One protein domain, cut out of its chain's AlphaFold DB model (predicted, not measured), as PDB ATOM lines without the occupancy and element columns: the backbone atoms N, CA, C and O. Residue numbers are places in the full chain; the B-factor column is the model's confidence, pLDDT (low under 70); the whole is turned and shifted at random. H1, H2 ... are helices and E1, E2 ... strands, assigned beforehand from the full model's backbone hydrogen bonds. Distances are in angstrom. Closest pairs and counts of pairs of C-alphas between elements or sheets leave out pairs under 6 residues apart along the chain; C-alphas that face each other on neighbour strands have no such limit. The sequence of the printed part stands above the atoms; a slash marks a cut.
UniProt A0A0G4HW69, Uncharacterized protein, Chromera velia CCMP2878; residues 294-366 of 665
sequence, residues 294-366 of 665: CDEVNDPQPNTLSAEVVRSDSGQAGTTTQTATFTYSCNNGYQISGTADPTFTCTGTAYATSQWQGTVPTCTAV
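AT A GLANCE: This is residues 294 to 366 of the 665 residues of an uncharacterized protein of Chromera velia CCMP2878 (UniProt A0A0G4HW69). A slim rod of short antiparallel strand pairs: the hairpin E6 and E7, with E3 beside E6, makes one end, E5 and E8 make the other, and E1 and E4 pair between them, nearer E5 and E8. The one short helix, H1, packs over E7. The printed part has 73 residues, with one named helix and eight named strands in the order H1 E1 E2 E3 E4 E5 E6 E7 E8; its class is mostly strand, strands holding 33 of the 37 residues in named elements. It is compact, with a radius of gyration of the C-alphas of 12.8 A, and spans 44 by 18 by 16 A.

HOW THE PARTS SIT: Residues 294 to 295 pair antiparallel with 317 to 318 of E2, residues 317 to 319, which pairs with no named strand. H1, residues 300 to 303, is on the antiparallel sheet E3, E6, E7, residues 323 to 325, 343 to 350 and 353 to 357. It lies over E7 at a height over the sheet of 7.4 A, from a local plane fitted to just 6 C-alphas; the closest C-alphas, Gln 301 and Trp 356, are 5.7 A apart. H1 is too short for an O i to N i+4 pair; its 1 O i to N i+3 pair is within range. E1, residues 309 to 311, is antiparallel to E4, residues 328 to 330, with N 310 and O 329 at 2.9 A, within hydrogen-bond range. Likewise within range are N 344 and O 324 of E6 and E3, 2.8 A, N 347 and O 355 of the hairpin E6 and E7, 3.0 A, and, for the antiparallel E5, residues 334 to 337, and E8, residues 362 to 365, N 337 and O 362, 2.7 A.

IN THESE COORDINATES: H1 begins at C-alpha 300 (206.074, 219.520, 268.834). E6 is 21.2 A long, E7 12.5 A; E8 ends at C-alpha 365 (210.932, 201.508, 285.895).

THE WHOLE: The farthest C-alphas, Tyr 351 and Val 366, are 44.0 A apart. The printed part has no cut, and the links between elements are tight. Residues 350 to 353 have pLDDT under 70.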
ATOM      1  N   CYS A 294     208.211 230.921 269.714       84.00
ATOM      2  CA  CYS A 294     207.914 229.583 270.186       84.00
ATOM      3  C   CYS A 294     206.709 229.637 271.109       84.00
ATOM      4  O   CYS A 294     206.604 230.525 271.965       84.00
ATOM      5  N   ASP A 295     205.822 228.676 270.932       84.25
ATOM      6  CA  ASP A 295     204.602 228.528 271.703       84.25
ATOM      7  C   ASP A 295     204.501 227.071 272.116       84.25
ATOM      8  O   ASP A 295     204.336 226.181 271.282       84.25
ATOM      9  N   GLU A 296     204.595 226.831 273.419       85.94
ATOM     10  CA  GLU A 296     204.457 225.500 273.989       85.94
ATOM     11  C   GLU A 296     203.196 224.781 273.504       85.94
ATOM     12  O   GLU A 296     203.242 223.571 273.350       85.94
ATOM     13  N   VAL A 297     202.080 225.462 273.239       82.19
ATOM     14  CA  VAL A 297     200.847 224.774 272.818       82.19
ATOM     15  C   VAL A 297     200.981 224.176 271.417       82.19
ATOM     16  O   VAL A 297     200.440 223.104 271.144       82.19
ATOM     17  N   ASN A 298     201.694 224.868 270.531       81.12
ATOM     18  CA  ASN A 298     201.742 224.554 269.107       81.12
ATOM     19  C   ASN A 298     203.038 223.847 268.687       81.12
ATOM     20  O   ASN A 298     203.076 223.201 267.635       81.12
ATOM     21  N   ASP A 299     204.088 223.927 269.502       85.81
ATOM     22  CA  ASP A 299     205.372 223.322 269.187       85.81
ATOM     23  C   ASP A 299     205.381 221.802 269.482       85.81
ATOM     24  O   ASP A 299     204.889 221.349 270.524       85.81
ATOM     25  N   PRO A 300     205.972 220.965 268.601       86.06
ATOM     26  CA  PRO A 300     206.074 219.520 268.834       86.06
ATOM     27  C   PRO A 300     206.852 219.168 270.109       86.06
ATOM     28  O   PRO A 300     206.509 218.240 270.842       86.06
ATOM     29  N   GLN A 301     207.923 219.910 270.364       85.56
ATOM     30  CA  GLN A 301     208.645 219.935 271.628       85.56
ATOM     31  C   GLN A 301     208.166 221.166 272.396       85.56
ATOM     32  O   GLN A 301     207.962 222.189 271.756       85.56
ATOM     33  N   PRO A 302     207.955 221.119 273.719       88.19
ATOM     34  CA  PRO A 302     208.312 220.081 274.702       88.19
ATOM     35  C   PRO A 302     207.327 218.895 274.820       88.19
ATOM     36  O   PRO A 302     207.433 218.107 275.763       88.19
ATOM     37  N   ASN A 303     206.339 218.783 273.925       86.94
ATOM     38  CA  ASN A 303     205.147 217.934 274.108       86.94
ATOM     39  C   ASN A 303     205.265 216.493 273.611       86.94
ATOM     40  O   ASN A 303     204.376 215.677 273.856       86.94
ATOM     41  N   THR A 304     206.335 216.155 272.898       89.50
ATOM     42  CA  THR A 304     206.553 214.789 272.418       89.50
ATOM     43  C   THR A 304     207.133 213.948 273.557       89.50
ATOM     44  O   THR A 304     208.349 213.797 273.677       89.50
ATOM     45  N   LEU A 305     206.251 213.438 274.420       91.75
ATOM     46  CA  LEU A 305     206.611 212.653 275.603       91.75
ATOM     47  C   LEU A 305     206.773 211.168 275.256       91.75
ATOM     48  O   LEU A 305     205.963 210.592 274.528       91.75
ATOM     49  N   SER A 306     207.800 210.523 275.810       90.50
ATOM     50  CA  SER A 306     207.875 209.060 275.821       90.50
ATOM     51  C   SER A 306     206.894 208.468 276.840       90.50
ATOM     52  O   SER A 306     206.362 209.183 277.688       90.50
ATOM     53  N   ALA A 307     206.691 207.148 276.798       90.56
ATOM     54  CA  ALA A 307     205.867 206.451 277.784       90.56
ATOM     55  C   ALA A 307     206.290 206.793 279.224       90.56
ATOM     56  O   ALA A 307     207.478 206.954 279.513       90.56
ATOM     57  N   GLU A 308     205.298 206.895 280.108       95.12
ATOM     58  CA  GLU A 308     205.440 207.172 281.546       95.12
ATOM     59  C   GLU A 308     205.970 208.558 281.930       95.12
ATOM     60  O   GLU A 308     205.947 208.891 283.114       95.12
ATOM     61  N   VAL A 309     206.396 209.380 280.968       95.31
ATOM     62  CA  VAL A 309     206.757 210.781 281.204       95.31
ATOM     63  C   VAL A 309     205.487 211.618 281.271       95.31
ATOM     64  O   VAL A 309     204.614 211.524 280.407       95.31
ATOM     65  N   VAL A 310     205.408 212.480 282.278       92.75
ATOM     66  CA  VAL A 310     204.352 213.484 282.416       92.75
ATOM     67  C   VAL A 310     204.983 214.863 282.540       92.75
ATOM     68  O   VAL A 310     206.022 215.030 283.173       92.75
ATOM     69  N   ARG A 311     204.363 215.865 281.925       91.00
ATOM     70  CA  ARG A 311     204.770 217.266 282.046       91.00
ATOM     71  C   ARG A 311     203.834 217.966 283.026       91.00
ATOM     72  O   ARG A 311     202.629 217.720 282.984       91.00
ATOM     73  N   SER A 312     204.379 218.766 283.939       86.62
ATOM     74  CA  SER A 312     203.607 219.382 285.036       86.62
ATOM     75  C   SER A 312     203.489 220.901 284.949       86.62
ATOM     76  O   SER A 312     202.861 221.510 285.813       86.62
ATOM     77  N   ASP A 313     204.096 221.516 283.943       85.31
ATOM     78  CA  ASP A 313     204.055 222.952 283.703       85.31
ATOM     79  C   ASP A 313     203.245 223.316 282.450       85.31
ATOM     80  O   ASP A 313     202.835 222.447 281.678       85.31
ATOM     81  N   SER A 314     202.970 224.612 282.292       83.50
ATOM     82  CA  SER A 314     202.244 225.155 281.144       83.50
ATOM     83  C   SER A 314     202.403 226.670 281.026       83.50
ATOM     84  O   SER A 314     202.531 227.358 282.043       83.50
ATOM     85  N   GLY A 315     202.224 227.197 279.818       78.00
ATOM     86  CA  GLY A 315     202.166 228.621 279.498       78.00
ATOM     87  C   GLY A 315     203.493 229.232 279.045       78.00
ATOM     88  O   GLY A 315     203.618 230.458 279.055       78.00
ATOM     89  N   GLN A 316     204.490 228.431 278.668       82.88
ATOM     90  CA  GLN A 316     205.766 228.947 278.185       82.88
ATOM     91  C   GLN A 316     205.684 229.405 276.719       82.88
ATOM     92  O   GLN A 316     205.502 228.617 275.792       82.88
ATOM     93  N   ALA A 317     205.922 230.697 276.499       83.56
ATOM     94  CA  ALA A 317     206.154 231.286 275.182       83.56
ATOM     95  C   ALA A 317     207.505 232.010 275.169       83.56
ATOM     96  O   ALA A 317     207.992 232.449 276.215       83.56
ATOM     97  N   GLY A 318     208.125 232.132 273.998       81.25
ATOM     98  CA  GLY A 318     209.430 232.780 273.875       81.25
ATOM     99  C   GLY A 318     209.704 233.307 272.477       81.25
ATOM    100  O   GLY A 318     209.148 232.822 271.497       81.25
ATOM    101  N   THR A 319     210.569 234.307 272.367       79.06
ATOM    102  CA  THR A 319     211.080 234.762 271.065       79.06
ATOM    103  C   THR A 319     212.352 234.009 270.691       79.06
ATOM    104  O   THR A 319     213.013 233.405 271.540       79.06
ATOM    105  N   THR A 320     212.708 234.024 269.406       78.12
ATOM    106  CA  THR A 320     213.910 233.350 268.897       78.12
ATOM    107  C   THR A 320     215.139 233.703 269.740       78.12
ATOM    108  O   THR A 320     215.365 234.874 270.036       78.12
ATOM    109  N   THR A 321     215.944 232.695 270.092       78.56
ATOM    110  CA  THR A 321     217.113 232.709 270.999       78.56
ATOM    111  C   THR A 321     216.818 232.683 272.501       78.56
ATOM    112  O   THR A 321     217.737 232.424 273.279       78.56
ATOM    113  N   GLN A 322     215.570 232.887 272.936       85.12
ATOM    114  CA  GLN A 322     215.219 232.749 274.351       85.12
ATOM    115  C   GLN A 322     215.213 231.286 274.790       85.12
ATOM    116  O   GLN A 322     214.959 230.374 274.004       85.12
ATOM    117  N   THR A 323     215.460 231.068 276.077       88.94
ATOM    118  CA  THR A 323     215.401 229.750 276.707       88.94
ATOM    119  C   THR A 323     214.278 229.686 277.728       88.94
ATOM    120  O   THR A 323     214.068 230.653 278.460       88.94
ATOM    121  N   ALA A 324     213.629 228.532 277.840       89.06
ATOM    122  CA  ALA A 324     212.673 228.233 278.897       89.06
ATOM    123  C   ALA A 324     213.019 226.893 279.549       89.06
ATOM    124  O   ALA A 324     213.536 225.985 278.897       89.06
ATOM    125  N   THR A 325     212.749 226.780 280.844       92.06
ATOM    126  CA  THR A 325     212.862 225.515 281.572       92.06
ATOM    127  C   THR A 325     211.504 224.837 281.581       92.06
ATOM    128  O   THR A 325     210.499 225.501 281.850       92.06
ATOM    129  N   PHE A 326     211.507 223.539 281.289       92.56
ATOM    130  CA  PHE A 326     210.313 222.707 281.312       92.56
ATOM    131  C   PHE A 326     210.407 221.658 282.415       92.56
ATOM    132  O   PHE A 326     211.444 221.013 282.525       92.56
ATOM    133  N   THR A 327     209.350 221.477 283.206       93.00
ATOM    134  CA  THR A 327     209.325 220.547 284.347       93.00
ATOM    135  C   THR A 327     208.568 219.266 284.018       93.00
ATOM    136  O   THR A 327     207.379 219.271 283.676       93.00
ATOM    137  N   TYR A 328     209.258 218.147 284.208       94.56
ATOM    138  CA  TYR A 328     208.751 216.803 283.979       94.56
ATOM    139  C   TYR A 328     208.745 215.976 285.261       94.56
ATOM    140  O   TYR A 328     209.543 216.167 286.177       94.56
ATOM    141  N   SER A 329     207.852 214.998 285.282       94.38
ATOM    142  CA  SER A 329     207.781 213.932 286.270       94.38
ATOM    143  C   SER A 329     207.544 212.596 285.563       94.38
ATOM    144  O   SER A 329     207.444 212.526 284.336       94.38
ATOM    145  N   CYS A 330     207.465 211.524 286.340       96.06
ATOM    146  CA  CYS A 330     207.093 210.205 285.858       96.06
ATOM    147  C   CYS A 330     205.817 209.723 286.543       96.06
ATOM    148  O   CYS A 330     205.540 210.089 287.690       96.06
ATOM    149  N   ASN A 331     205.070 208.851 285.870       95.31
ATOM    150  CA  ASN A 331     203.999 208.088 286.503       95.31
ATOM    151  C   ASN A 331     204.529 207.265 287.692       95.31
ATOM    152  O   ASN A 331     205.716 206.937 287.780       95.31
ATOM    153  N   ASN A 332     203.632 206.901 288.612       95.88
ATOM    154  CA  ASN A 332     203.984 206.100 289.786       95.88
ATOM    155  C   ASN A 332     204.719 204.806 289.397       95.88
ATOM    156  O   ASN A 332     204.336 204.116 288.455       95.88
ATOM    157  N   GLY A 333     205.757 204.462 290.158       95.88
ATOM    158  CA  GLY A 333     206.646 203.335 289.874       95.88
ATOM    159  C   GLY A 333     207.800 203.656 288.932       95.88
ATOM    160  O   GLY A 333     208.745 202.882 288.855       95.88
ATOM    161  N   TYR A 334     207.801 204.812 288.280       96.62
ATOM    162  CA  TYR A 334     208.890 205.220 287.404       96.62
ATOM    163  C   TYR A 334     209.670 206.389 288.008       96.62
ATOM    164  O   TYR A 334     209.154 207.162 288.818       96.62
ATOM    165  N   GLN A 335     210.938 206.505 287.623       95.69
ATOM    166  CA  GLN A 335     211.822 207.602 288.013       95.69
ATOM    167  C   GLN A 335     212.464 208.247 286.787       95.69
ATOM    168  O   GLN A 335     212.747 207.568 285.792       95.69
ATOM    169  N   ILE A 336     212.722 209.550 286.880       95.25
ATOM    170  CA  ILE A 336     213.360 210.314 285.809       95.25
ATOM    171  C   ILE A 336     214.794 209.824 285.596       95.25
ATOM    172  O   ILE A 336     215.577 209.690 286.535       95.25
ATOM    173  N   SER A 337     215.147 209.604 284.335       94.19
ATOM    174  CA  SER A 337     216.510 209.435 283.854       94.19
ATOM    175  C   SER A 337     216.940 210.716 283.141       94.19
ATOM    176  O   SER A 337     216.423 211.057 282.073       94.19
ATOM    177  N   GLY A 338     217.864 211.448 283.765       88.94
ATOM    178  CA  GLY A 338     218.297 212.778 283.337       88.94
ATOM    179  C   GLY A 338     217.931 213.857 284.355       88.94
ATOM    180  O   GLY A 338     217.984 213.621 285.560       88.94
ATOM    181  N   THR A 339     217.592 215.049 283.864       91.44
ATOM    182  CA  THR A 339     217.124 216.175 284.685       91.44
ATOM    183  C   THR A 339     215.603 216.281 284.617       91.44
ATOM    184  O   THR A 339     215.027 216.091 283.548       91.44
ATOM    185  N   ALA A 340     214.960 216.584 285.748       91.94
ATOM    186  CA  ALA A 340     213.524 216.863 285.804       91.94
ATOM    187  C   ALA A 340     213.166 218.196 285.131       91.94
ATOM    188  O   ALA A 340     212.060 218.347 284.626       91.94
ATOM    189  N   ASP A 341     214.133 219.117 285.092       93.69
ATOM    190  CA  ASP A 341     213.968 220.493 284.633       93.69
ATOM    191  C   ASP A 341     214.958 220.817 283.494       93.69
ATOM    192  O   ASP A 341     215.903 221.594 283.685       93.69
ATOM    193  N   PRO A 342     214.867 220.169 282.319       93.94
ATOM    194  CA  PRO A 342     215.686 220.530 281.167       93.94
ATOM    195  C   PRO A 342     215.361 221.936 280.645       93.94
ATOM    196  O   PRO A 342     214.219 222.396 280.640       93.94
ATOM    197  N   THR A 343     216.386 222.598 280.117       93.62
ATOM    198  CA  THR A 343     216.247 223.873 279.410       93.62
ATOM    199  C   THR A 343     216.100 223.635 277.910       93.62
ATOM    200  O   THR A 343     216.898 222.920 277.303       93.62
ATOM    201  N   PHE A 344     215.098 224.268 277.307       93.88
ATOM    202  CA  PHE A 344     214.845 224.288 275.868       93.88
ATOM    203  C   PHE A 344     215.162 225.677 275.317       93.88
ATOM    204  O   PHE A 344     215.034 226.681 276.017       93.88
ATOM    205  N   THR A 345     215.574 225.740 274.053       91.44
ATOM    206  CA  THR A 345     215.909 226.989 273.354       91.44
ATOM    207  C   THR A 345     214.947 227.216 272.200       91.44
ATOM    208  O   THR A 345     214.787 226.348 271.340       91.44
ATOM    209  N   CYS A 346     214.329 228.390 272.155       88.88
ATOM    210  CA  CYS A 346     213.488 228.809 271.050       88.88
ATOM    211  C   CYS A 346     214.359 229.079 269.821       88.88
ATOM    212  O   CYS A 346     215.146 230.028 269.800       88.88
ATOM    213  N   THR A 347     214.254 228.231 268.801       81.94
ATOM    214  CA  THR A 347     215.158 228.249 267.644       81.94
ATOM    215  C   THR A 347     214.360 228.435 266.365       81.94
ATOM    216  O   THR A 347     213.337 227.779 266.185       81.94
ATOM    217  N   GLY A 348     214.833 229.301 265.466       76.94
ATOM    218  CA  GLY A 348     214.246 229.449 264.134       76.94
ATOM    219  C   GLY A 348     214.415 228.157 263.336       76.94
ATOM    220  O   GLY A 348     215.548 227.739 263.094       76.94
ATOM    221  N   THR A 349     213.315 227.508 262.960       73.19
ATOM    222  CA  THR A 349     213.337 226.215 262.250       73.19
ATOM    223  C   THR A 349     213.068 226.359 260.753       73.19
ATOM    224  O   THR A 349     213.554 225.541 259.971       73.19
ATOM    225  N   ALA A 350     212.365 227.414 260.337       65.00
ATOM    226  CA  ALA A 350     212.234 227.837 258.945       65.00
ATOM    227  C   ALA A 350     211.939 229.351 258.862       65.00
ATOM    228  O   ALA A 350     211.901 230.056 259.872       65.00
ATOM    229  N   TYR A 351     211.740 229.876 257.649       60.06
ATOM    230  CA  TYR A 351     211.418 231.291 257.449       60.06
ATOM    231  C   TYR A 351     210.172 231.692 258.253       60.06
ATOM    232  O   TYR A 351     209.138 231.031 258.162       60.06
ATOM    233  N   ALA A 352     210.289 232.761 259.044       62.59
ATOM    234  CA  ALA A 352     209.241 233.272 259.929       62.59
ATOM    235  C   ALA A 352     208.633 232.235 260.907       62.59
ATOM    236  O   ALA A 352     207.502 232.405 261.356       62.59
ATOM    237  N   THR A 353     209.370 231.174 261.261       68.94
ATOM    238  CA  THR A 353     208.918 230.134 262.206       68.94
ATOM    239  C   THR A 353     210.014 229.790 263.213       68.94
ATOM    240  O   THR A 353     211.169 229.575 262.843       68.94
ATOM    241  N   SER A 354     209.647 229.723 264.492       82.50
ATOM    242  CA  SER A 354     210.519 229.271 265.579       82.50
ATOM    243  C   SER A 354     209.791 228.218 266.389       82.50
ATOM    244  O   SER A 354     208.577 228.297 266.535       82.50
ATOM    245  N   GLN A 355     210.541 227.240 266.888       87.50
ATOM    246  CA  GLN A 355     210.019 226.171 267.736       87.50
ATOM    247  C   GLN A 355     210.964 225.912 268.907       87.50
ATOM    248  O   GLN A 355     212.186 226.085 268.785       87.50
ATOM    249  N   TRP A 356     210.417 225.472 270.038       92.75
ATOM    250  CA  TRP A 356     211.222 224.985 271.153       92.75
ATOM    251  C   TRP A 356     212.075 223.783 270.726       92.75
ATOM    252  O   TRP A 356     211.583 222.806 270.168       92.75
ATOM    253  N   GLN A 357     213.375 223.843 271.008       90.62
ATOM    254  CA  GLN A 357     214.330 222.762 270.762       90.62
ATOM    255  C   GLN A 357     214.991 222.350 272.079       90.62
ATOM    256  O   GLN A 357     215.551 223.182 272.794       90.62
ATOM    257  N   GLY A 358     214.938 221.059 272.399       90.44
ATOM    258  CA  GLY A 358     215.503 220.488 273.618       90.44
ATOM    259  C   GLY A 358     215.260 218.985 273.694       90.44
ATOM    260  O   GLY A 358     214.709 218.384 272.772       90.44
ATOM    261  N   THR A 359     215.721 218.360 274.775       91.50
ATOM    262  CA  THR A 359     215.573 216.915 274.997       91.50
ATOM    263  C   THR A 359     214.679 216.676 276.204       91.50
ATOM    264  O   THR A 359     215.028 217.059 277.319       91.50
ATOM    265  N   VAL A 360     213.537 216.032 275.971       92.88
ATOM    266  CA  VAL A 360     212.645 215.548 277.032       92.88
ATOM    267  C   VAL A 360     213.359 214.418 277.788       92.88
ATOM    268  O   VAL A 360     213.957 213.554 277.137       92.88
ATOM    269  N   PRO A 361     213.338 214.395 279.135       94.38
ATOM    270  CA  PRO A 361     213.902 213.288 279.896       94.38
ATOM    271  C   PRO A 361     213.127 211.993 279.642       94.38
ATOM    272  O   PRO A 361     212.012 211.994 279.126       94.38
ATOM    273  N   THR A 362     213.711 210.867 280.039       95.19
ATOM    274  CA  THR A 362     213.035 209.563 279.954       95.19
ATOM    275  C   THR A 362     212.684 209.056 281.344       95.19
ATOM    276  O   THR A 362     213.286 209.477 282.328       95.19
ATOM    277  N   CYS A 363     211.720 208.146 281.440       96.62
ATOM    278  CA  CYS A 363     211.348 207.496 282.692       96.62
ATOM    279  C   CYS A 363     211.805 206.035 282.680       96.62
ATOM    280  O   CYS A 363     211.634 205.324 281.691       96.62
ATOM    281  N   THR A 364     212.391 205.579 283.784       96.19
ATOM    282  CA  THR A 364     212.837 204.190 283.967       96.19
ATOM    283  C   THR A 364     212.052 203.533 285.090       96.19
ATOM    284  O   THR A 364     211.751 204.173 286.095       96.19
ATOM    285  N   ALA A 365     211.686 202.265 284.902       96.75
ATOM    286  CA  ALA A 365     210.932 201.508 285.895       96.75
ATOM    287  C   ALA A 365     211.777 201.280 287.156       96.75
ATOM    288  O   ALA A 365     212.945 200.891 287.061       96.75
ATOM    289  N   VAL A 366     211.184 201.491 288.328       97.00
ATOM    290  CA  VAL A 366     211.839 201.280 289.623       97.00
ATOM    291  C   VAL A 366     211.708 199.820 290.043       97.00
ATOM    292  O   VAL A 366     210.679 199.182 289.821       97.00
TER     293      VAL A 366